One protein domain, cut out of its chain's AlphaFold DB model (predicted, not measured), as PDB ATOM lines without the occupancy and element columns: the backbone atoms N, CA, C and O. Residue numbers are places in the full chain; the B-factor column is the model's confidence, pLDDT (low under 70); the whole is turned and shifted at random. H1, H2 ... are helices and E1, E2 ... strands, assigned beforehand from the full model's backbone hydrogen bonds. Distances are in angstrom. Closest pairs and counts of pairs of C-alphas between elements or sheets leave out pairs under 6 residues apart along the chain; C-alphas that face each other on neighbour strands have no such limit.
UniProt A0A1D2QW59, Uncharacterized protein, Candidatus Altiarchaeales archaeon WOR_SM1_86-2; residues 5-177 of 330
ATOM      1  N   LYS A   5     142.993 134.952 155.861       91.81
ATOM      2  CA  LYS A   5     142.280 133.749 156.304       91.81
ATOM      3  C   LYS A   5     142.976 132.454 155.877       91.81
ATOM      4  O   LYS A   5     142.924 131.472 156.612       91.81
ATOM      5  N   LYS A   6     143.589 132.444 154.691       92.44
ATOM      6  CA  LYS A   6     144.346 131.304 154.168       92.44
ATOM      7  C   LYS A   6     145.634 131.126 154.973       92.44
ATOM      8  O   LYS A   6     145.796 130.072 155.568       92.44
ATOM      9  N   ILE A   7     146.425 132.193 155.121       91.19
ATOM     10  CA  ILE A   7     147.662 132.195 155.929       91.19
ATOM     11  C   ILE A   7     147.390 131.644 157.333       91.19
ATOM     12  O   ILE A   7     148.071 130.740 157.803       91.19
ATOM     13  N   PHE A   8     146.340 132.140 157.994       94.00
ATOM     14  CA  PHE A   8     145.979 131.672 159.328       94.00
ATOM     15  C   PHE A   8     145.541 130.202 159.368       94.00
ATOM     16  O   PHE A   8     145.849 129.493 160.326       94.00
ATOM     17  N   LYS A   9     144.808 129.734 158.351       93.94
ATOM     18  CA  LYS A   9     144.377 128.335 158.258       93.94
ATOM     19  C   LYS A   9     145.574 127.405 158.068       93.94
ATOM     20  O   LYS A   9     145.629 126.386 158.752       93.94
ATOM     21  N   ASP A  10     146.503 127.784 157.199       93.00
ATOM     22  CA  ASP A  10     147.712 127.019 156.897       93.00
ATOM     23  C   ASP A  10     148.573 126.899 158.168       93.00
ATOM     24  O   ASP A  10     148.845 125.793 158.627       93.00
ATOM     25  N   ILE A  11     148.827 128.014 158.867       92.88
ATOM     26  CA  ILE A  11     149.552 128.016 160.153       92.88
ATOM     27  C   ILE A  11     148.841 127.168 161.214       92.88
ATOM     28  O   ILE A  11     149.482 126.427 161.959       92.88
ATOM     29  N   LYS A  12     147.510 127.261 161.313       93.12
ATOM     30  CA  LYS A  12     146.738 126.462 162.273       93.12
ATOM     31  C   LYS A  12     146.853 124.961 161.988       93.12
ATOM     32  O   LYS A  12     146.788 124.168 162.923       93.12
ATOM     33  N   GLN A  13     146.980 124.575 160.720       94.00
ATOM     34  CA  GLN A  13     147.099 123.183 160.298       94.00
ATOM     35  C   GLN A  13     148.530 122.650 160.459       94.00
ATOM     36  O   GLN A  13     148.714 121.524 160.912       94.00
ATOM     37  N   GLU A  14     149.532 123.448 160.101       93.19
ATOM     38  CA  GLU A  14     150.950 123.069 160.133       93.19
ATOM     39  C   GLU A  14     151.573 123.195 161.532       93.19
ATOM     40  O   GLU A  14     152.555 122.518 161.854       93.19
ATOM     41  N   GLY A  15     151.005 124.053 162.385       93.94
ATOM     42  CA  GLY A  15     151.460 124.285 163.750       93.94
ATOM     43  C   GLY A  15     152.901 124.800 163.802       93.94
ATOM     44  O   GLY A  15     153.291 125.697 163.055       93.94
ATOM     45  N   TYR A  16     153.712 124.232 164.700       94.75
ATOM     46  CA  TYR A  16     155.103 124.657 164.882       94.75
ATOM     47  C   TYR A  16     155.959 124.446 163.624       94.75
ATOM     48  O   TYR A  16     156.800 125.290 163.319       94.75
ATOM     49  N   LYS A  17     155.702 123.389 162.840       94.44
ATOM     50  CA  LYS A  17     156.442 123.131 161.593       94.44
ATOM     51  C   LYS A  17     156.288 124.275 160.590       94.44
ATOM     52  O   LYS A  17     157.283 124.688 160.005       94.44
ATOM     53  N   GLY A  18     155.087 124.841 160.466       92.94
ATOM     54  CA  GLY A  18     154.841 125.993 159.591       92.94
ATOM     55  C   GLY A  18     155.663 127.220 160.001       92.94
ATOM     56  O   GLY A  18     156.249 127.895 159.158       92.94
ATOM     57  N   ILE A  19     155.816 127.470 161.308       93.12
ATOM     58  CA  ILE A  19     156.681 128.552 161.816       93.12
ATOM     59  C   ILE A  19     158.152 128.288 161.463       93.12
ATOM     60  O   ILE A  19     158.853 129.198 161.015       93.12
ATOM     61  N   GLN A  20     158.619 127.048 161.626       94.38
ATOM     62  CA  GLN A  20     159.988 126.671 161.262       94.38
ATOM     63  C   GLN A  20     160.250 126.865 159.766       94.38
ATOM     64  O   GLN A  20     161.306 127.373 159.387       94.38
ATOM     65  N   GLU A  21     159.290 126.507 158.912       93.75
ATOM     66  CA  GLU A  21     159.379 126.719 157.468       93.75
ATOM     67  C   GLU A  21     159.401 128.204 157.104       93.75
ATOM     68  O   GLU A  21     160.235 128.613 156.296       93.75
ATOM     69  N   MET A  22     158.578 129.035 157.750       93.25
ATOM     70  CA  MET A  22     158.609 130.490 157.559       93.25
ATOM     71  C   MET A  22     159.980 131.085 157.897       93.25
ATOM     72  O   MET A  22     160.493 131.907 157.141       93.25
ATOM     73  N   ILE A  23     160.609 130.648 158.991       92.75
ATOM     74  CA  ILE A  23     161.948 131.114 159.379       92.75
ATOM     75  C   ILE A  23     163.010 130.596 158.400       92.75
ATOM     76  O   ILE A  23     163.851 131.363 157.933       92.75
ATOM     77  N   LYS A  24     162.955 129.309 158.032       92.19
ATOM     78  CA  LYS A  24     163.898 128.689 157.088       92.19
ATOM     79  C   LYS A  24     163.864 129.367 155.719       92.19
ATOM     80  O   LYS A  24     164.915 129.625 155.134       92.19
ATOM     81  N   ASN A  25     162.665 129.680 155.236       92.44
ATOM     82  CA  ASN A  25     162.444 130.339 153.952       92.44
ATOM     83  C   ASN A  25     162.638 131.859 154.022       92.44
ATOM     84  O   ASN A  25     162.514 132.519 152.993       92.44
ATOM     85  N   LYS A  26     162.955 132.417 155.202       90.19
ATOM     86  CA  LYS A  26     163.058 133.864 155.443       90.19
ATOM     87  C   LYS A  26     161.817 134.602 154.945       90.19
ATOM     88  O   LYS A  26     161.922 135.572 154.199       90.19
ATOM     89  N   GLN A  27     160.648 134.104 155.338       91.38
ATOM     90  CA  GLN A  27     159.363 134.670 154.958       91.38
ATOM     91  C   GLN A  27     159.342 136.173 155.253       91.38
ATOM     92  O   GLN A  27     159.569 136.593 156.390       91.38
ATOM     93  N   GLU A  28     159.070 136.963 154.219       90.25
ATOM     94  CA  GLU A  28     158.978 138.415 154.325       90.25
ATOM     95  C   GLU A  28     157.662 138.819 154.995       90.25
ATOM     96  O   GLU A  28     156.591 138.270 154.694       90.25
ATOM     97  N   GLU A  29     157.744 139.807 155.884       90.31
ATOM     98  CA  GLU A  29     156.585 140.565 156.323       90.31
ATOM     99  C   GLU A  29     155.952 141.281 155.137       90.31
ATOM    100  O   GLU A  29     156.618 141.796 154.238       90.31
ATOM    101  N   ASN A  30     154.628 141.332 155.143       89.94
ATOM    102  CA  ASN A  30     153.883 141.953 154.065       89.94
ATOM    103  C   ASN A  30     152.620 142.630 154.607       89.94
ATOM    104  O   ASN A  30     152.458 142.851 155.810       89.94
ATOM    105  N   ILE A  31     151.712 142.976 153.696       90.81
ATOM    106  CA  ILE A  31     150.455 143.654 154.023       90.81
ATOM    107  C   ILE A  31     149.489 142.804 154.866       90.81
ATOM    108  O   ILE A  31     148.552 143.361 155.430       90.81
ATOM    109  N   PHE A  32     149.704 141.489 154.959       92.94
ATOM    110  CA  PHE A  32     148.842 140.530 155.654       92.94
ATOM    111  C   PHE A  32     149.543 139.755 156.773       92.94
ATOM    112  O   PHE A  32     148.851 139.094 157.540       92.94
ATOM    113  N   LEU A  33     150.872 139.798 156.870       93.62
ATOM    114  CA  LEU A  33     151.657 139.035 157.838       93.62
ATOM    115  C   LEU A  33     152.660 139.943 158.553       93.62
ATOM    116  O   LEU A  33     153.379 140.707 157.907       93.62
ATOM    117  N   ASP A  34     152.701 139.830 159.878       94.75
ATOM    118  CA  ASP A  34     153.587 140.581 160.769       94.75
ATOM    119  C   ASP A  34     154.144 139.642 161.849       94.75
ATOM    120  O   ASP A  34     153.409 138.841 162.434       94.75
ATOM    121  N   PHE A  35     155.440 139.737 162.122       95.12
ATOM    122  CA  PHE A  35     156.104 138.994 163.184       95.12
ATOM    123  C   PHE A  35     156.344 139.924 164.374       95.12
ATOM    124  O   PHE A  35     156.659 141.112 164.236       95.12
ATOM    125  N   LYS A  36     156.151 139.400 165.585       94.56
ATOM    126  CA  LYS A  36     156.389 140.145 166.822       94.56
ATOM    127  C   LYS A  36     157.095 139.282 167.848       94.56
ATOM    128  O   LYS A  36     156.772 138.114 168.047       94.56
ATOM    129  N   GLU A  37     158.019 139.897 168.564       94.38
ATOM    130  CA  GLU A  37     158.603 139.335 169.775       94.38
ATOM    131  C   GLU A  37     157.771 139.782 170.979       94.38
ATOM    132  O   GLU A  37     157.239 140.895 171.002       94.38
ATOM    133  N   LYS A  38     157.670 138.914 171.988       92.12
ATOM    134  CA  LYS A  38     157.248 139.340 173.322       92.12
ATOM    135  C   LYS A  38     158.427 140.067 173.967       92.12
ATOM    136  O   LYS A  38     159.525 139.515 173.955       92.12
ATOM    137  N   SER A  39     158.212 141.254 174.542       91.31
ATOM    138  CA  SER A  39     159.299 142.071 175.118       91.31
ATOM    139  C   SER A  39     160.148 141.302 176.140       91.31
ATOM    140  O   SER A  39     161.362 141.464 176.180       91.31
ATOM    141  N   ASP A  40     159.517 140.440 176.943       90.44
ATOM    142  CA  ASP A  40     160.199 139.478 177.815       90.44
ATOM    143  C   ASP A  40     159.597 138.079 177.600       90.44
ATOM    144  O   ASP A  40     158.494 137.821 178.093       90.44
ATOM    145  N   PRO A  41     160.272 137.176 176.866       87.19
ATOM    146  CA  PRO A  41     159.764 135.834 176.579       87.19
ATOM    147  C   PRO A  41     159.588 134.938 177.811       87.19
ATOM    148  O   PRO A  41     158.811 133.989 177.752       87.19
ATOM    149  N   ASN A  42     160.282 135.230 178.918       88.50
ATOM    150  CA  ASN A  42     160.293 134.385 180.114       88.50
ATOM    151  C   ASN A  42     159.366 134.890 181.221       88.50
ATOM    152  O   ASN A  42     159.081 134.158 182.164       88.50
ATOM    153  N   SER A  43     158.870 136.122 181.120       88.38
ATOM    154  CA  SER A  43     157.893 136.640 182.075       88.38
ATOM    155  C   SER A  43     156.477 136.145 181.758       88.38
ATOM    156  O   SER A  43     156.051 136.213 180.604       88.38
ATOM    157  N   PRO A  44     155.679 135.731 182.755       82.00
ATOM    158  CA  PRO A  44     154.275 135.376 182.546       82.00
ATOM    159  C   PRO A  44     153.386 136.600 182.278       82.00
ATOM    160  O   PRO A  44     152.280 136.459 181.766       82.00
ATOM    161  N   SER A  45     153.840 137.803 182.639       86.62
ATOM    162  CA  SER A  45     153.042 139.023 182.505       86.62
ATOM    163  C   SER A  45     153.216 139.654 181.128       86.62
ATOM    164  O   SER A  45     154.322 139.697 180.577       86.62
ATOM    165  N   ILE A  46     152.128 140.202 180.586       90.88
ATOM    166  CA  ILE A  46     152.189 141.037 179.387       90.88
ATOM    167  C   ILE A  46     152.680 142.456 179.723       90.88
ATOM    168  O   ILE A  46     152.125 143.146 180.588       90.88
ATOM    169  N   SER A  47     153.720 142.915 179.027       93.12
ATOM    170  CA  SER A  47     154.307 144.232 179.273       93.12
ATOM    171  C   SER A  47     153.451 145.366 178.692       93.12
ATOM    172  O   SER A  47     152.547 145.169 177.874       93.12
ATOM    173  N   LYS A  48     153.743 146.608 179.094       91.88
ATOM    174  CA  LYS A  48     153.110 147.800 178.504       91.88
ATOM    175  C   LYS A  48     153.434 147.944 177.012       91.88
ATOM    176  O   LYS A  48     152.608 148.451 176.255       91.88
ATOM    177  N   GLU A  49     154.620 147.514 176.597       92.50
ATOM    178  CA  GLU A  49     155.052 147.557 175.203       92.50
ATOM    179  C   GLU A  49     154.325 146.510 174.355       92.50
ATOM    180  O   GLU A  49     153.778 146.864 173.312       92.50
ATOM    181  N   ASP A  50     154.192 145.280 174.855       93.75
ATOM    182  CA  ASP A  50     153.408 144.220 174.208       93.75
ATOM    183  C   ASP A  50     151.955 144.667 173.986       93.75
ATOM    184  O   ASP A  50     151.429 144.563 172.879       93.75
ATOM    185  N   LYS A  51     151.319 145.262 175.012       94.56
ATOM    186  CA  LYS A  51     149.954 145.820 174.916       94.56
ATOM    187  C   LYS A  51     149.840 146.878 173.818       94.56
ATOM    188  O   LYS A  51     148.877 146.878 173.048       94.56
ATOM    189  N   LYS A  52     150.825 147.777 173.739       94.75
ATOM    190  CA  LYS A  52     150.882 148.843 172.733       94.75
ATOM    191  C   LYS A  52     151.065 148.278 171.330       94.75
ATOM    192  O   LYS A  52     150.364 148.713 170.417       94.75
ATOM    193  N   ASN A  53     151.976 147.324 171.160       94.06
ATOM    194  CA  ASN A  53     152.234 146.672 169.880       94.06
ATOM    195  C   ASN A  53     151.008 145.884 169.413       94.06
ATOM    196  O   ASN A  53     150.603 146.032 168.260       94.06
ATOM    197  N   TYR A  54     150.354 145.160 170.323       95.50
ATOM    198  CA  TYR A  54     149.111 144.451 170.046       95.50
ATOM    199  C   TYR A  54     148.011 145.406 169.574       95.50
ATOM    200  O   TYR A  54     147.502 145.256 168.468       95.50
ATOM    201  N   ALA A  55     147.700 146.459 170.338       96.06
ATOM    202  CA  ALA A  55     146.663 147.417 169.946       96.06
ATOM    203  C   ALA A  55     146.985 148.147 168.629       96.06
ATOM    204  O   ALA A  55     146.085 148.370 167.815       96.06
ATOM    205  N   LYS A  56     148.259 148.493 168.396       95.44
ATOM    206  CA  LYS A  56     148.720 149.107 167.141       95.44
ATOM    207  C   LYS A  56     148.479 148.180 165.949       95.44
ATOM    208  O   LYS A  56     147.932 148.629 164.944       95.44
ATOM    209  N   ALA A  57     148.849 146.907 166.073       94.94
ATOM    210  CA  ALA A  57     148.692 145.923 165.011       94.94
ATOM    211  C   ALA A  57     147.215 145.585 164.751       94.94
ATOM    212  O   ALA A  57     146.782 145.572 163.599       94.94
ATOM    213  N   LEU A  58     146.410 145.424 165.810       95.88
ATOM    214  CA  LEU A  58     144.962 145.230 165.694       95.88
ATOM    215  C   LEU A  58     144.283 146.395 164.961       95.88
ATOM    216  O   LEU A  58     143.463 146.165 164.074       95.88
ATOM    217  N   SER A  59     144.637 147.638 165.306       95.31
ATOM    218  CA  SER A  59     144.147 148.843 164.621       95.31
ATOM    219  C   SER A  59     144.592 148.866 163.157       95.31
ATOM    220  O   SER A  59     143.752 149.004 162.271       95.31
ATOM    221  N   GLY A  60     145.886 148.648 162.903       94.19
ATOM    222  CA  GLY A  60     146.481 148.668 161.568       94.19
ATOM    223  C   GLY A  60     145.848 147.682 160.592       94.19
ATOM    224  O   GLY A  60     145.474 148.074 159.489       94.19
ATOM    225  N   PHE A  61     145.682 146.425 161.008       95.12
ATOM    226  CA  PHE A  61     145.067 145.395 160.171       95.12
ATOM    227  C   PHE A  61     143.551 145.548 160.047       95.12
ATOM    228  O   PHE A  61     143.014 145.351 158.959       95.12
ATOM    229  N   SER A  62     142.855 145.955 161.118       93.38
ATOM    230  CA  SER A  62     141.400 146.176 161.055       93.38
ATOM    231  C   SER A  62     141.024 147.352 160.150       93.38
ATOM    232  O   SER A  62     139.917 147.366 159.625       93.38
ATOM    233  N   ASN A  63     141.921 148.329 159.965       91.75
ATOM    234  CA  ASN A  63     141.730 149.479 159.068       91.75
ATOM    235  C   ASN A  63     142.067 149.204 157.601       91.75
ATOM    236  O   ASN A  63     141.821 150.060 156.749       91.75
ATOM    237  N   LEU A  64     142.610 148.023 157.312       88.69
ATOM    238  CA  LEU A  64     142.929 147.556 155.971       88.69
ATOM    239  C   LEU A  64     142.100 146.293 155.663       88.69
ATOM    240  O   LEU A  64     140.938 146.203 156.047       88.69
ATOM    241  N   SER A  65     142.684 145.307 154.983       88.38
ATOM    242  CA  SER A  65     142.015 144.062 154.579       88.38
ATOM    243  C   SER A  65     142.246 142.895 155.557       88.38
ATOM    244  O   SER A  65     142.179 141.734 155.160       88.38
ATOM    245  N   GLY A  66     142.521 143.184 156.835       93.19
ATOM    246  CA  GLY A  66     142.884 142.180 157.839       93.19
ATOM    247  C   GLY A  66     144.349 141.728 157.762       93.19
ATOM    248  O   GLY A  66     145.135 142.249 156.974       93.19
ATOM    249  N   GLY A  67     144.724 140.763 158.603       95.12
ATOM    250  CA  GLY A  67     146.084 140.233 158.687       95.12
ATOM    251  C   GLY A  67     146.271 139.170 159.769       95.12
ATOM    252  O   GLY A  67     145.334 138.799 160.478       95.12
ATOM    253  N   VAL A  68     147.498 138.674 159.879       96.31
ATOM    254  CA  VAL A  68     147.943 137.672 160.846       96.31
ATOM    255  C   VAL A  68     149.194 138.189 161.546       96.31
ATOM    256  O   VAL A  68     150.129 138.650 160.893       96.31
ATOM    257  N   ILE A  69     149.214 138.101 162.875       96.25
ATOM    258  CA  ILE A  69     150.396 138.383 163.693       96.25
ATOM    259  C   ILE A  69     150.915 137.064 164.244       96.25
ATOM    260  O   ILE A  69     150.135 136.302 164.816       96.25
ATOM    261  N   ILE A  70     152.216 136.821 164.125       96.56
ATOM    262  CA  ILE A  70     152.885 135.680 164.753       96.56
ATOM    263  C   ILE A  70     153.799 136.180 165.865       96.56
ATOM    264  O   ILE A  70     154.822 136.819 165.622       96.56
ATOM    265  N   TRP A  71     153.402 135.880 167.097       96.69
ATOM    266  CA  TRP A  71     154.139 136.196 168.311       96.69
ATOM    267  C   TRP A  71     155.174 135.124 168.628       96.69
ATOM    268  O   TRP A  71     154.885 133.930 168.558       96.69
ATOM    269  N   GLY A  72     156.350 135.569 169.059       94.62
ATOM    270  CA  GLY A  72     157.491 134.725 169.391       94.62
ATOM    271  C   GLY A  72     158.460 134.523 168.228       94.62
ATOM    272  O   GLY A  72     159.285 133.621 168.270       94.62
ATOM    273  N   VAL A  73     158.382 135.339 167.175       94.81
ATOM    274  CA  VAL A  73     159.316 135.283 166.043       94.81
ATOM    275  C   VAL A  73     160.006 136.629 165.904       94.81
ATOM    276  O   VAL A  73     159.353 137.670 165.847       94.81
ATOM    277  N   LYS A  74     161.335 136.593 165.828       93.19
ATOM    278  CA  LYS A  74     162.164 137.764 165.566       93.19
ATOM    279  C   LYS A  74     162.294 137.984 164.072       93.19
ATOM    280  O   LYS A  74     162.783 137.101 163.353       93.19
ATOM    281  N   ALA A  75     161.931 139.177 163.620       90.19
ATOM    282  CA  ALA A  75     162.159 139.608 162.251       90.19
ATOM    283  C   ALA A  75     163.318 140.608 162.161       90.19
ATOM    284  O   ALA A  75     163.575 141.371 163.094       90.19
ATOM    285  N   ARG A  76     164.053 140.573 161.047       88.25
ATOM    286  CA  ARG A  76     165.123 141.538 160.762       88.25
ATOM    287  C   ARG A  76     165.134 141.936 159.294       88.25
ATOM    288  O   ARG A  76     164.878 141.101 158.428       88.25
ATOM    289  N   LYS A  77     165.612 143.142 158.999       85.00
ATOM    290  CA  LYS A  77     165.938 143.551 157.628       85.00
ATOM    291  C   LYS A  77     167.190 142.837 157.134       85.00
ATOM    292  O   LYS A  77     168.205 142.788 157.829       85.00
ATOM    293  N   ILE A  78     167.131 142.303 155.914       78.19
ATOM    294  CA  ILE A  78     168.320 141.795 155.219       78.19
ATOM    295  C   ILE A  78     169.139 142.976 154.683       78.19
ATOM    296  O   ILE A  78     170.345 143.022 154.894       78.19
ATOM    297  N   ASN A  79     168.474 143.946 154.048       78.94
ATOM    298  CA  ASN A  79     169.064 145.157 153.477       78.94
ATOM    299  C   ASN A  79     168.236 146.394 153.869       78.94
ATOM    300  O   ASN A  79     167.065 146.276 154.219       78.94
ATOM    301  N   ARG A  80     168.800 147.608 153.747       72.25
ATOM    302  CA  ARG A  80     168.080 148.864 154.080       72.25
ATOM    303  C   ARG A  80     166.757 149.051 153.320       72.25
ATOM    304  O   ARG A  80     165.867 149.712 153.842       72.25
ATOM    305  N   ASN A  81     166.633 148.448 152.135       74.12
ATOM    306  CA  ASN A  81     165.472 148.580 151.251       74.12
ATOM    307  C   ASN A  81     164.603 147.311 151.172       74.12
ATOM    308  O   ASN A  81     163.677 147.281 150.368       74.12
ATOM    309  N   SER A  82     164.904 146.257 151.943       77.62
ATOM    310  CA  SER A  82     164.086 145.037 151.956       77.62
ATOM    311  C   SER A  82     163.071 145.069 153.104       77.62
ATOM    312  O   SER A  82     163.375 145.664 154.146       77.62
ATOM    313  N   PRO A  83     161.922 144.384 152.962       79.44
ATOM    314  CA  PRO A  83     161.043 144.093 154.087       79.44
ATOM    315  C   PRO A  83     161.771 143.355 155.219       79.44
ATOM    316  O   PRO A  83     162.830 142.743 155.013       79.44
ATOM    317  N   ASP A  84     161.198 143.419 156.418       84.88
ATOM    318  CA  ASP A  84     161.602 142.569 157.535       84.88
ATOM    319  C   ASP A  84     161.299 141.093 157.225       84.88
ATOM    320  O   ASP A  84     160.228 140.761 156.725       84.88
ATOM    321  N   VAL A  85     162.248 140.195 157.502       89.38
ATOM    322  CA  VAL A  85     162.089 138.746 157.282       89.38
ATOM    323  C   VAL A  85     162.157 137.977 158.588       89.38
ATOM    324  O   VAL A  85     162.936 138.337 159.475       89.38
ATOM    325  N   ALA A  86     161.407 136.879 158.688       91.75
ATOM    326  CA  ALA A  86     161.521 135.939 159.800       91.75
ATOM    327  C   ALA A  86     162.963 135.412 159.909       91.75
ATOM    328  O   ALA A  86     163.539 134.941 158.927       91.75
ATOM    329  N   SER A  87     163.564 135.520 161.098       91.06
ATOM    330  CA  SER A  87     164.999 135.266 161.281       91.06
ATOM    331  C   SER A  87     165.336 134.318 162.428       91.06
ATOM    332  O   SER A  87     166.211 133.473 162.262       91.06
ATOM    333  N   GLU A  88     164.661 134.426 163.574       92.25
ATOM    334  CA  GLU A  88     164.977 133.628 164.762       92.25
ATOM    335  C   GLU A  88     163.700 133.277 165.534       92.25
ATOM    336  O   GLU A  88     162.760 134.073 165.614       92.25
ATOM    337  N   GLU A  89     163.679 132.086 166.131       93.38
ATOM    338  CA  GLU A  89     162.645 131.690 167.082       93.38
ATOM    339  C   GLU A  89     162.892 132.350 168.445       93.38
ATOM    340  O   GLU A  89     163.960 132.206 169.039       93.38
ATOM    341  N   LYS A  90     161.874 133.017 168.982       94.69
ATOM    342  CA  LYS A  90     161.822 133.554 170.347       94.69
ATOM    343  C   LYS A  90     160.581 133.003 171.053       94.69
ATOM    344  O   LYS A  90     159.636 133.754 171.298       94.69
ATOM    345  N   PRO A  91     160.546 131.687 171.329       93.88
ATOM    346  CA  PRO A  91     159.367 131.061 171.903       93.88
ATOM    347  C   PRO A  91     159.039 131.685 173.265       93.88
ATOM    348  O   PRO A  91     159.922 132.078 174.024       93.88
ATOM    349  N   ILE A  92     157.749 131.786 173.541       95.00
ATOM    350  CA  ILE A  92     157.170 132.413 174.721       95.00
ATOM    351  C   ILE A  92     156.932 131.329 175.766       95.00
ATOM    352  O   ILE A  92     156.220 130.360 175.496       95.00
ATOM    353  N   SER A  93     157.509 131.519 176.949       93.06
ATOM    354  CA  SER A  93     157.210 130.735 178.146       93.06
ATOM    355  C   SER A  93     155.875 131.188 178.747       93.06
ATOM    356  O   SER A  93     155.495 132.354 178.611       93.06
ATOM    357  N   TYR A  94     155.164 130.294 179.438       93.50
ATOM    358  CA  TYR A  94     153.826 130.565 179.993       93.50
ATOM    359  C   TYR A  94     152.793 130.940 178.913       93.50
ATOM    360  O   TYR A  94     152.009 131.891 179.062       93.50
ATOM    361  N   LEU A  95     152.805 130.208 177.796       94.12
ATOM    362  CA  LEU A  95     152.013 130.496 176.603       94.12
ATOM    363  C   LEU A  95     150.512 130.636 176.898       94.12
ATOM    364  O   LEU A  95     149.875 131.577 176.416       94.12
ATOM    365  N   LYS A  96     149.940 129.747 177.721       94.88
ATOM    366  CA  LYS A  96     148.515 129.796 178.104       94.88
ATOM    367  C   LYS A  96     148.152 131.092 178.824       94.88
ATOM    368  O   LYS A  96     147.077 131.659 178.592       94.88
ATOM    369  N   LYS A  97     149.046 131.585 179.686       94.56
ATOM    370  CA  LYS A  97     148.842 132.844 180.411       94.56
ATOM    371  C   LYS A  97     148.881 134.029 179.451       94.56
ATOM    372  O   LYS A  97     147.956 134.841 179.464       94.56
ATOM    373  N   PHE A  98     149.876 134.075 178.568       95.06
ATOM    374  CA  PHE A  98     149.984 135.129 177.559       95.06
ATOM    375  C   PHE A  98     148.779 135.138 176.600       95.06
ATOM    376  O   PHE A  98     148.225 136.200 176.315       95.06
ATOM    377  N   LEU A  99     148.292 133.965 176.180       95.12
ATOM    378  CA  LEU A  99     147.073 133.823 175.377       95.12
ATOM    379  C   LEU A  99     145.836 134.384 176.093       95.12
ATOM    380  O   LEU A  99     145.034 135.096 175.485       95.12
ATOM    381  N   THR A 100     145.685 134.070 177.380       95.25
ATOM    382  CA  THR A 100     144.577 134.568 178.209       95.25
ATOM    383  C   THR A 100     144.614 136.091 178.309       95.25
ATOM    384  O   THR A 100     143.587 136.749 178.136       95.25
ATOM    385  N   ASP A 101     145.802 136.658 178.517       94.44
ATOM    386  CA  ASP A 101     145.990 138.104 178.587       94.44
ATOM    387  C   ASP A 101     145.661 138.774 177.239       94.44
ATOM    388  O   ASP A 101     144.933 139.767 177.221       94.44
ATOM    389  N   LEU A 102     146.105 138.218 176.102       94.62
ATOM    390  CA  LEU A 102     145.744 138.737 174.774       94.62
ATOM    391  C   LEU A 102     144.229 138.705 174.539       94.62
ATOM    392  O   LEU A 102     143.664 139.709 174.112       94.62
ATOM    393  N   ASN A 103     143.560 137.599 174.874       94.56
ATOM    394  CA  ASN A 103     142.105 137.478 174.745       94.56
ATOM    395  C   ASN A 103     141.357 138.505 175.603       94.56
ATOM    396  O   ASN A 103     140.391 139.106 175.134       94.56
ATOM    397  N   SER A 104     141.825 138.754 176.830       93.12
ATOM    398  CA  SER A 104     141.261 139.801 177.687       93.12
ATOM    399  C   SER A 104     141.451 141.196 177.087       93.12
ATOM    400  O   SER A 104     140.570 142.042 177.224       93.12
ATOM    401  N   LEU A 105     142.584 141.452 176.428       93.19
ATOM    402  CA  LEU A 105     142.881 142.753 175.832       93.19
ATOM    403  C   LEU A 105     142.112 142.998 174.538       93.19
ATOM    404  O   LEU A 105     141.786 144.150 174.269       93.19
ATOM    405  N   THR A 106     141.783 141.966 173.753       92.50
ATOM    406  CA  THR A 106     141.016 142.109 172.502       92.50
ATOM    407  C   THR A 106     139.750 142.952 172.693       92.50
ATOM    408  O   THR A 106     139.442 143.798 171.854       92.50
ATOM    409  N   GLY A 107     139.057 142.783 173.827       86.88
ATOM    410  CA  GLY A 107     137.822 143.502 174.160       86.88
ATOM    411  C   GLY A 107     137.988 144.991 174.488       86.88
ATOM    412  O   GLY A 107     136.997 145.714 174.526       86.88
ATOM    413  N   SER A 108     139.212 145.472 174.715       90.31
ATOM    414  CA  SER A 108     139.492 146.875 175.060       90.31
ATOM    415  C   SER A 108     140.644 147.490 174.261       90.31
ATOM    416  O   SER A 108     140.984 148.653 174.463       90.31
ATOM    417  N   ALA A 109     141.288 146.723 173.378       93.56
ATOM    418  CA  ALA A 109     142.479 147.156 172.657       93.56
ATOM    419  C   ALA A 109     142.169 148.180 171.566       93.56
ATOM    420  O   ALA A 109     143.008 149.043 171.289       93.56
ATOM    421  N   ILE A 110     140.983 148.094 170.955       95.81
ATOM    422  CA  ILE A 110     140.566 148.953 169.848       95.81
ATOM    423  C   ILE A 110     139.113 149.425 169.981       95.81
ATOM    424  O   ILE A 110     138.287 148.742 170.578       95.81
ATOM    425  N   ILE A 111     138.790 150.580 169.391       93.44
ATOM    426  CA  ILE A 111     137.409 151.071 169.247       93.44
ATOM    427  C   ILE A 111     137.147 151.588 167.819       93.44
ATOM    428  O   ILE A 111     137.944 152.389 167.327       93.44
ATOM    429  N   PRO A 112     136.050 151.183 167.147       91.69
ATOM    430  CA  PRO A 112     135.103 150.138 167.556       91.69
ATOM    431  C   PRO A 112     135.773 148.759 167.661       91.69
ATOM    432  O   PRO A 112     136.911 148.579 167.230       91.69
ATOM    433  N   LEU A 113     135.095 147.791 168.276       91.62
ATOM    434  CA  LEU A 113     135.619 146.429 168.388       91.62
ATOM    435  C   LEU A 113     135.536 145.701 167.044       91.62
ATOM    436  O   LEU A 113     134.608 145.916 166.265       91.62
ATOM    437  N   ASN A 114     136.504 144.821 166.792       91.81
ATOM    438  CA  ASN A 114     136.468 143.871 165.685       91.81
ATOM    439  C   ASN A 114     136.220 142.466 166.269       91.81
ATOM    440  O   ASN A 114     137.155 141.850 166.780       91.81
ATOM    441  N   PRO A 115     134.970 141.964 166.255       87.31
ATOM    442  CA  PRO A 115     134.601 140.748 166.981       87.31
ATOM    443  C   PRO A 115     135.196 139.468 166.384       87.31
ATOM    444  O   PRO A 115     135.162 138.430 167.032       87.31
ATOM    445  N   GLY A 116     135.725 139.512 165.159       91.06
ATOM    446  CA  GLY A 116     136.287 138.331 164.510       91.06
ATOM    447  C   GLY A 116     137.772 138.087 164.799       91.06
ATOM    448  O   GLY A 116     138.348 137.193 164.181       91.06
ATOM    449  N   ILE A 117     138.404 138.870 165.686       95.31
ATOM    450  CA  ILE A 117     139.799 138.654 166.098       95.31
ATOM    451  C   ILE A 117     139.908 137.339 166.876       95.31
ATOM    452  O   ILE A 117     139.153 137.105 167.818       95.31
ATOM    453  N   LEU A 118     140.880 136.499 166.516       95.75
ATOM    454  CA  LEU A 118     141.116 135.200 167.148       95.75
ATOM    455  C   LEU A 118     142.593 135.047 167.505       95.75
ATOM    456  O   LEU A 118     143.447 135.246 166.650       95.75
ATOM    457  N   ASN A 119     142.892 134.636 168.734       96.94
ATOM    458  CA  ASN A 119     144.241 134.250 169.149       96.94
ATOM    459  C   ASN A 119     144.285 132.727 169.342       96.94
ATOM    460  O   ASN A 119     143.420 132.179 170.026       96.94
ATOM    461  N   ILE A 120     145.278 132.045 168.767       96.81
ATOM    462  CA  ILE A 120     145.502 130.605 168.969       96.81
ATOM    463  C   ILE A 120     146.939 130.331 169.434       96.81
ATOM    464  O   ILE A 120     147.866 130.976 168.936       96.81
ATOM    465  N   PRO A 121     147.145 129.383 170.363       96.88
ATOM    466  CA  PRO A 121     148.476 128.933 170.738       96.88
ATOM    467  C   PRO A 121     149.028 127.955 169.693       96.88
ATOM    468  O   PRO A 121     148.289 127.152 169.121       96.88
ATOM    469  N   ILE A 122     150.337 128.001 169.475       96.75
ATOM    470  CA  ILE A 122     151.100 127.062 168.654       96.75
ATOM    471  C   ILE A 122     152.239 126.544 169.527       96.75
ATOM    472  O   ILE A 122     153.209 127.256 169.783       96.75
ATOM    473  N   TYR A 123     152.110 125.318 170.026       95.75
ATOM    474  CA  TYR A 123     153.083 124.752 170.956       95.75
ATOM    475  C   TYR A 123     154.337 124.272 170.233       95.75
ATOM    476  O   TYR A 123     154.258 123.551 169.239       95.75
ATOM    477  N   LYS A 124     155.492 124.649 170.780       94.00
ATOM    478  CA  LYS A 124     156.771 123.988 170.503       94.00
ATOM    479  C   LYS A 124     156.974 122.828 171.472       94.00
ATOM    480  O   LYS A 124     157.373 121.745 171.063       94.00
ATOM    481  N   ASP A 125     156.659 123.078 172.739       93.19
ATOM    482  CA  ASP A 125     156.642 122.096 173.810       93.19
ATOM    483  C   ASP A 125     155.405 122.343 174.678       93.19
ATOM    484  O   ASP A 125     155.326 123.307 175.441       93.19
ATOM    485  N   GLU A 126     154.407 121.476 174.517       90.62
ATOM    486  CA  GLU A 126     153.142 121.576 175.245       90.62
ATOM    487  C   GLU A 126     153.301 121.253 176.736       90.62
ATOM    488  O   GLU A 126     152.582 121.814 177.565       90.62
ATOM    489  N   THR A 127     154.266 120.396 177.093       91.38
ATOM    490  CA  THR A 127     154.475 119.965 178.483       91.38
ATOM    491  C   THR A 127     155.006 121.097 179.351       91.38
ATOM    492  O   THR A 127     154.558 121.268 180.484       91.38
ATOM    493  N   ASN A 128     155.889 121.920 178.786       91.44
ATOM    494  CA  ASN A 128     156.498 123.055 179.471       91.44
ATOM    495  C   ASN A 128     155.782 124.396 179.204       91.44
ATOM    496  O   ASN A 128     156.266 125.438 179.637       91.44
ATOM    497  N   ASP A 129     154.632 124.386 178.516       94.25
ATOM    498  CA  ASP A 129     153.860 125.584 178.140       94.25
ATOM    499  C   ASP A 129     154.691 126.624 177.357       94.25
ATOM    500  O   ASP A 129     154.617 127.833 177.609       94.25
ATOM    501  N   ILE A 130     155.502 126.141 176.408       95.56
ATOM    502  CA  ILE A 130     156.388 126.957 175.571       95.56
ATOM    503  C   ILE A 130     155.928 126.917 174.110       95.56
ATOM    504  O   ILE A 130     155.741 125.852 173.508       95.56
ATOM    505  N   GLY A 131     155.805 128.087 173.483       95.75
ATOM    506  CA  GLY A 131     155.465 128.152 172.064       95.75
ATOM    507  C   GLY A 131     155.270 129.557 171.515       95.75
ATOM    508  O   GLY A 131     155.967 130.493 171.884       95.75
ATOM    509  N   PHE A 132     154.329 129.686 170.594       97.12
ATOM    510  CA  PHE A 132     154.063 130.880 169.799       97.12
ATOM    511  C   PHE A 132     152.563 131.177 169.818       97.12
ATOM    512  O   PHE A 132     151.754 130.298 170.120       97.12
ATOM    513  N   ILE A 133     152.164 132.402 169.476       97.00
ATOM    514  CA  ILE A 133     150.742 132.743 169.315       97.00
ATOM    515  C   ILE A 133     150.508 133.287 167.917       97.00
ATOM    516  O   ILE A 133     151.182 134.224 167.501       97.00
ATOM    517  N   ALA A 134     149.513 132.743 167.222       97.12
ATOM    518  CA  ALA A 134     148.992 133.350 166.007       97.12
ATOM    519  C   ALA A 134     147.718 134.137 166.323       97.12
ATOM    520  O   ALA A 134     146.738 133.581 166.824       97.12
ATOM    521  N   THR A 135     147.720 135.429 166.007       97.50
ATOM    522  CA  THR A 135     146.536 136.285 166.065       97.50
ATOM    523  C   THR A 135     146.017 136.508 164.653       97.50
ATOM    524  O   THR A 135     146.706 137.103 163.832       97.50
ATOM    525  N   TYR A 136     144.787 136.093 164.382       97.12
ATOM    526  CA  TYR A 136     144.052 136.436 163.172       97.12
ATOM    527  C   TYR A 136     143.218 137.694 163.388       97.12
ATOM    528  O   TYR A 136     142.457 137.781 164.351       97.12
ATOM    529  N   ILE A 137     143.326 138.643 162.461       95.94
ATOM    530  CA  ILE A 137     142.524 139.860 162.406       95.94
ATOM    531  C   ILE A 137     141.774 139.861 161.071       95.94
ATOM    532  O   ILE A 137     142.403 140.007 160.022       95.94
ATOM    533  N   PRO A 138     140.443 139.711 161.058       92.75
ATOM    534  CA  PRO A 138     139.682 139.813 159.824       92.75
ATOM    535  C   PRO A 138     139.531 141.270 159.386       92.75
ATOM    536  O   PRO A 138     139.620 142.197 160.198       92.75
ATOM    537  N   GLU A 139     139.239 141.458 158.101       88.69
ATOM    538  CA  GLU A 139     138.791 142.744 157.573       88.69
ATOM    539  C   GLU A 139     137.555 143.230 158.339       88.69
ATOM    540  O   GLU A 139     136.597 142.480 158.550       88.69
ATOM    541  N   SER A 140     137.574 144.497 158.747       87.50
ATOM    542  CA  SER A 140     136.461 145.097 159.468       87.50
ATOM    543  C   SER A 140     135.619 145.993 158.573       87.50
ATOM    544  O   SER A 140     136.119 146.793 157.789       87.50
ATOM    545  N   GLN A 141     134.306 145.927 158.780       78.44
ATOM    546  CA  GLN A 141     133.338 146.814 158.135       78.44
ATOM    547  C   GLN A 141     133.135 148.133 158.908       78.44
ATOM    548  O   GLN A 141     132.437 149.023 158.436       78.44
ATOM    549  N   LEU A 142     133.725 148.266 160.104       82.31
ATOM    550  CA  LEU A 142     133.526 149.402 161.016       82.31
ATOM    551  C   LEU A 142     134.767 150.303 161.145       82.31
ATOM    552  O   LEU A 142     134.987 150.932 162.183       82.31
ATOM    553  N   THR A 143     135.565 150.422 160.085       85.56
ATOM    554  CA  THR A 143     136.718 151.338 160.045       85.56
ATOM    555  C   THR A 143     136.290 152.803 160.244       85.56
ATOM    556  O   THR A 143     135.157 153.148 159.912       85.56
ATOM    557  N   PRO A 144     137.127 153.673 160.841       92.12
ATOM    558  CA  PRO A 144     138.442 153.375 161.394       92.12
ATOM    559  C   PRO A 144     138.389 152.873 162.855       92.12
ATOM    560  O   PRO A 144     137.557 153.304 163.655       92.12
ATOM    561  N   HIS A 145     139.325 151.990 163.199       93.50
ATOM    562  CA  HIS A 145     139.614 151.418 164.512       93.50
ATOM    563  C   HIS A 145     140.779 152.157 165.160       93.50
ATOM    564  O   HIS A 145     141.888 152.170 164.621       93.50
ATOM    565  N   ARG A 146     140.546 152.747 166.330       95.69
ATOM    566  CA  ARG A 146     141.554 153.436 167.142       95.69
ATOM    567  C   ARG A 146     142.201 152.464 168.117       95.69
ATOM    568  O   ARG A 146     141.472 151.783 168.827       95.69
ATOM    569  N   ALA A 147     143.526 152.448 168.214       96.75
ATOM    570  CA  ALA A 147     144.261 151.687 169.227       96.75
ATOM    571  C   ALA A 147     144.229 152.405 170.582       96.75
ATOM    572  O   ALA A 147     144.690 153.539 170.664       96.75
ATOM    573  N   LEU A 148     143.736 151.753 171.638       94.75
ATOM    574  CA  LEU A 148     143.526 152.353 172.965       94.75
ATOM    575  C   LEU A 148     144.640 152.062 173.985       94.75
ATOM    576  O   LEU A 148     144.793 152.777 174.969       94.75
ATOM    577  N   LEU A 149     145.453 151.026 173.770       88.62
ATOM    578  CA  LEU A 149     146.482 150.606 174.733       88.62
ATOM    579  C   LEU A 149     147.837 151.278 174.469       88.62
ATOM    580  O   LEU A 149     148.880 150.631 174.448       88.62
ATOM    581  N   GLY A 150     147.836 152.586 174.218       86.31
ATOM    582  CA  GLY A 150     149.044 153.310 173.833       86.31
ATOM    583  C   GLY A 150     148.828 154.813 173.731       86.31
ATOM    584  O   GLY A 150     148.504 155.465 174.715       86.31
ATOM    585  N   ARG A 151     149.044 155.372 172.534       86.31
ATOM    586  CA  ARG A 151     148.882 156.812 172.263       86.31
ATOM    587  C   ARG A 151     147.464 157.210 171.834       86.31
ATOM    588  O   ARG A 151     147.268 158.360 171.468       86.31
ATOM    589  N   ASN A 152     146.495 156.292 171.854       92.56
ATOM    590  CA  ASN A 152     145.114 156.556 171.426       92.56
ATOM    591  C   ASN A 152     145.009 157.070 169.982       92.56
ATOM    592  O   ASN A 152     144.312 158.043 169.705       92.56
ATOM    593  N   GLN A 153     145.708 156.410 169.056       94.75
ATOM    594  CA  GLN A 153     145.815 156.813 167.649       94.75
ATOM    595  C   GLN A 153     145.238 155.758 166.704       94.75
ATOM    596  O   GLN A 153     145.064 154.593 167.067       94.75
ATOM    597  N   TYR A 154     144.941 156.186 165.482       95.06
ATOM    598  CA  TYR A 154     144.537 155.314 164.390       95.06
ATOM    599  C   TYR A 154     145.766 154.902 163.590       95.06
ATOM    600  O   TYR A 154     146.575 155.753 163.218       95.06
ATOM    601  N   TYR A 155     145.897 153.608 163.325       95.06
ATOM    602  CA  TYR A 155     146.997 153.062 162.545       95.06
ATOM    603  C   TYR A 155     146.476 152.377 161.286       95.06
ATOM    604  O   TYR A 155     145.357 151.871 161.266       95.06
ATOM    605  N   THR A 156     147.299 152.341 160.245       92.12
ATOM    606  CA  THR A 156     147.083 151.544 159.032       92.12
ATOM    607  C   THR A 156     148.359 150.772 158.699       92.12
ATOM    608  O   THR A 156     149.453 151.161 159.126       92.12
ATOM    609  N   ARG A 157     148.235 149.656 157.977       91.06
ATOM    610  CA  ARG A 157     149.384 148.898 157.466       91.06
ATOM    611  C   ARG A 157     149.864 149.535 156.159       91.06
ATOM    612  O   ARG A 157     149.075 149.729 155.239       91.06
ATOM    613  N   CYS A 158     151.155 149.835 156.080       86.62
ATOM    614  CA  CYS A 158     151.831 150.301 154.875       86.62
ATOM    615  C   CYS A 158     153.056 149.411 154.638       86.62
ATOM    616  O   CYS A 158     154.079 149.564 155.308       86.62
ATOM    617  N   GLY A 159     152.929 148.451 153.717       84.75
ATOM    618  CA  GLY A 159     153.957 147.436 153.476       84.75
ATOM    619  C   GLY A 159     154.172 146.542 154.701       84.75
ATOM    620  O   GLY A 159     153.252 145.843 155.127       84.75
ATOM    621  N   ASP A 160     155.376 146.602 155.265       81.50
ATOM    622  CA  ASP A 160     155.849 145.852 156.436       81.50
ATOM    623  C   ASP A 160     155.659 146.608 157.767       81.50
ATOM    624  O   ASP A 160     155.996 146.106 158.833       81.50
ATOM    625  N   SER A 161     155.102 147.823 157.751       87.38
ATOM    626  CA  SER A 161     155.042 148.665 158.949       87.38
ATOM    627  C   SER A 161     153.655 149.228 159.232       87.38
ATOM    628  O   SER A 161     152.810 149.401 158.353       87.38
ATOM    629  N   PHE A 162     153.412 149.541 160.506       92.00
ATOM    630  CA  PHE A 162     152.210 150.251 160.936       92.00
ATOM    631  C   PHE A 162     152.495 151.745 161.071       92.00
ATOM    632  O   PHE A 162     153.285 152.154 161.933       92.00
ATOM    633  N   GLN A 163     151.801 152.548 160.274       93.31
ATOM    634  CA  GLN A 163     151.911 154.004 160.261       93.31
ATOM    635  C   GLN A 163     150.652 154.643 160.840       93.31
ATOM    636  O   GLN A 163     149.586 154.024 160.866       93.31
ATOM    637  N   MET A 164     150.785 155.863 161.361       94.56
ATOM    638  CA  MET A 164     149.623 156.630 161.805       94.56
ATOM    639  C   MET A 164     148.765 156.973 160.587       94.56
ATOM    640  O   MET A 164     149.296 157.271 159.521       94.56
ATOM    641  N   MET A 165     147.445 156.903 160.729       92.62
ATOM    642  CA  MET A 165     146.559 157.367 159.669       92.62
ATOM    643  C   MET A 165     146.598 158.891 159.590       92.62
ATOM    644  O   MET A 165     146.338 159.571 160.580       92.62
ATOM    645  N   GLU A 166     146.881 159.396 158.392       91.56
ATOM    646  CA  GLU A 166     146.765 160.810 158.051       91.56
ATOM    647  C   GLU A 166     145.313 161.297 158.096       91.56
ATOM    648  O   GLU A 166     144.365 160.508 158.008       91.56
ATOM    649  N   HIS A 167     145.138 162.616 158.191       89.00
ATOM    650  CA  HIS A 167     143.820 163.246 158.277       89.00
ATOM    651  C   HIS A 167     142.893 162.834 157.124       89.00
ATOM    652  O   HIS A 167     141.784 162.371 157.373       89.00
ATOM    653  N   SER A 168     143.373 162.884 155.880       84.38
ATOM    654  CA  SER A 168     142.595 162.494 154.696       84.38
ATOM    655  C   SER A 168     142.198 161.012 154.698       84.38
ATOM    656  O   SER A 168     141.085 160.660 154.311       84.38
ATOM    657  N   HIS A 169     143.073 160.124 155.184       85.31
ATOM    658  CA  HIS A 169     142.750 158.705 155.352       85.31
ATOM    659  C   HIS A 169     141.672 158.490 156.414       85.31
ATOM    660  O   HIS A 169     140.849 157.585 156.278       85.31
ATOM    661  N   LEU A 170     141.672 159.300 157.475       88.44
ATOM    662  CA  LEU A 170     140.626 159.267 158.490       88.44
ATOM    663  C   LEU A 170     139.307 159.803 157.950       88.44
ATOM    664  O   LEU A 170     138.292 159.146 158.158       88.44
ATOM    665  N   GLU A 171     139.307 160.932 157.246       83.38
ATOM    666  CA  GLU A 171     138.108 161.472 156.597       83.38
ATOM    667  C   GLU A 171     137.470 160.441 155.665       83.38
ATOM    668  O   GLU A 171     136.268 160.186 155.766       83.38
ATOM    669  N   ASP A 172     138.274 159.772 154.832       79.75
ATOM    670  CA  ASP A 172     137.781 158.694 153.978       79.75
ATOM    671  C   ASP A 172     137.276 157.508 154.811       79.75
ATOM    672  O   ASP A 172     136.166 157.031 154.590       79.75
ATOM    673  N   ALA A 173     138.017 157.055 155.826       81.44
ATOM    674  CA  ALA A 173     137.592 155.936 156.667       81.44
ATOM    675  C   ALA A 173     136.290 156.223 157.439       81.44
ATOM    676  O   ALA A 173     135.426 155.352 157.536       81.44
ATOM    677  N   PHE A 174     136.105 157.439 157.956       80.50
ATOM    678  CA  PHE A 174     134.848 157.862 158.573       80.50
ATOM    679  C   PHE A 174     133.737 158.025 157.528       80.50
ATOM    680  O   PHE A 174     132.597 157.641 157.790       80.50
ATOM    681  N   GLY A 175     134.062 158.516 156.330       70.50
ATOM    682  CA  GLY A 175     133.143 158.644 155.195       70.50
ATOM    683  C   GLY A 175     132.711 157.306 154.583       70.50
ATOM    684  O   GLY A 175     131.609 157.205 154.038       70.50
ATOM    685  N   ARG A 176     133.516 156.244 154.727       63.91
ATOM    686  CA  ARG A 176     133.179 154.872 154.303       63.91
ATOM    687  C   ARG A 176     131.991 154.281 155.073       63.91
ATOM    688  O   ARG A 176     131.408 153.310 154.596       63.91
ATOM    689  N   ARG A 177     131.608 154.846 156.229       59.44
ATOM    690  CA  ARG A 177     130.753 154.183 157.232       59.44
ATOM    691  C   ARG A 177     129.275 153.979 156.893       59.44
ATOM    692  O   ARG A 177     128.627 153.279 157.659       59.44
TER     693      ARG A 177
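Overview. This is residues 5 to 177 of the 330 residues of an uncharacterized protein of Candidatus Altiarchaeales archaeon WOR_SM1_86-2 (UniProt A0A1D2QW59). A four-stranded sheet, E1, E2, E6 and E5, makes the middle layer of three, with helices H3 and H4 over one face and H1 and H2 over the other. The hairpin of E3 and E4 packs on H2 and E1, the hairpin of E7 and E8 packs on H3, and H5 lies far out at one end, touching no other helix. The printed part has 173 residues with five named helices and eight named strands, in the order H1 H2 E1 H3 E2 E3 E4 H4 E5 E6 E7 E8 H5; the class is mixed, helices and strands. The mixed sheet runs E1 E2 E6 E5, E1 and E2 parallel, the other neighbours antiparallel. The whole is compact, with a radius of gyration of the C-alphas of 15.5 A and spans of 49 by 36 by 27 A.

Along the chain. The large sheet holds E1, residues 33 to 36, E2, 67 to 71, E6, 130 to 137, 23.1 A long, and E5, 118 to 125, 21.4 A. On it are H3, residues 48 to 62, 21.1 A, H4, 95 to 109, 19.6 A, H1, 5 to 14, and H2, 16 to 24. The other named elements are E3, residues 73 to 77, E4, 84 to 89, E7, 153 to 158, E8, 161 to 164, and H5, 167 to 175. C-alpha 5 is at (142.280, 133.749, 156.304), C-alpha 130 at (156.388, 126.957, 175.571) and C-alpha 175 at (133.143, 158.644, 155.195).

Arrangement. N 34 and O 68 of E1 and E2, 3.0 A, N 69 and O 135 of E2 and E6, 2.9 A, and N 122 and O 132 of the hairpin E5 and E6, 2.8 A, are within hydrogen-bond range. E1, H3 and E2 form a strand-helix-strand unit, two parallel strands joined through a helix, with a right-handed crossover. H3 runs along E2, 3 degrees on the local plane; H4 touches H3 with residues 105 to 109 alone, C-alphas of Ala 55 and Ala 109 closest, 5.0 A. On the opposite face, H1 runs along E6 and H2 across it, 10 and 85 degrees on the local plane. H2 comes closest to E4 at the C-alphas of Ile 23 and Ala 86, 4.9 A; H3 to E7 at Gly 60 and Thr 156, 3.9 A between C-alphas. N 74 and O 88 of the hairpin E3 and E4, 2.9 A, and N 158 and O 161 of the hairpin E7 and E8, 2.8 A, are within hydrogen-bond range. Every O i to N i+4 pair is within range in H1, H2, H3 and H5, and 9 of 11 in H4.

Size, cuts and confidence. The farthest C-alphas, of Thr 127 and Ser 168, are 50.2 A apart. The printed part has no cut; the links E1 to H3 and E6 to E7 are long. Residues 176 to 177 have pLDDT under 70.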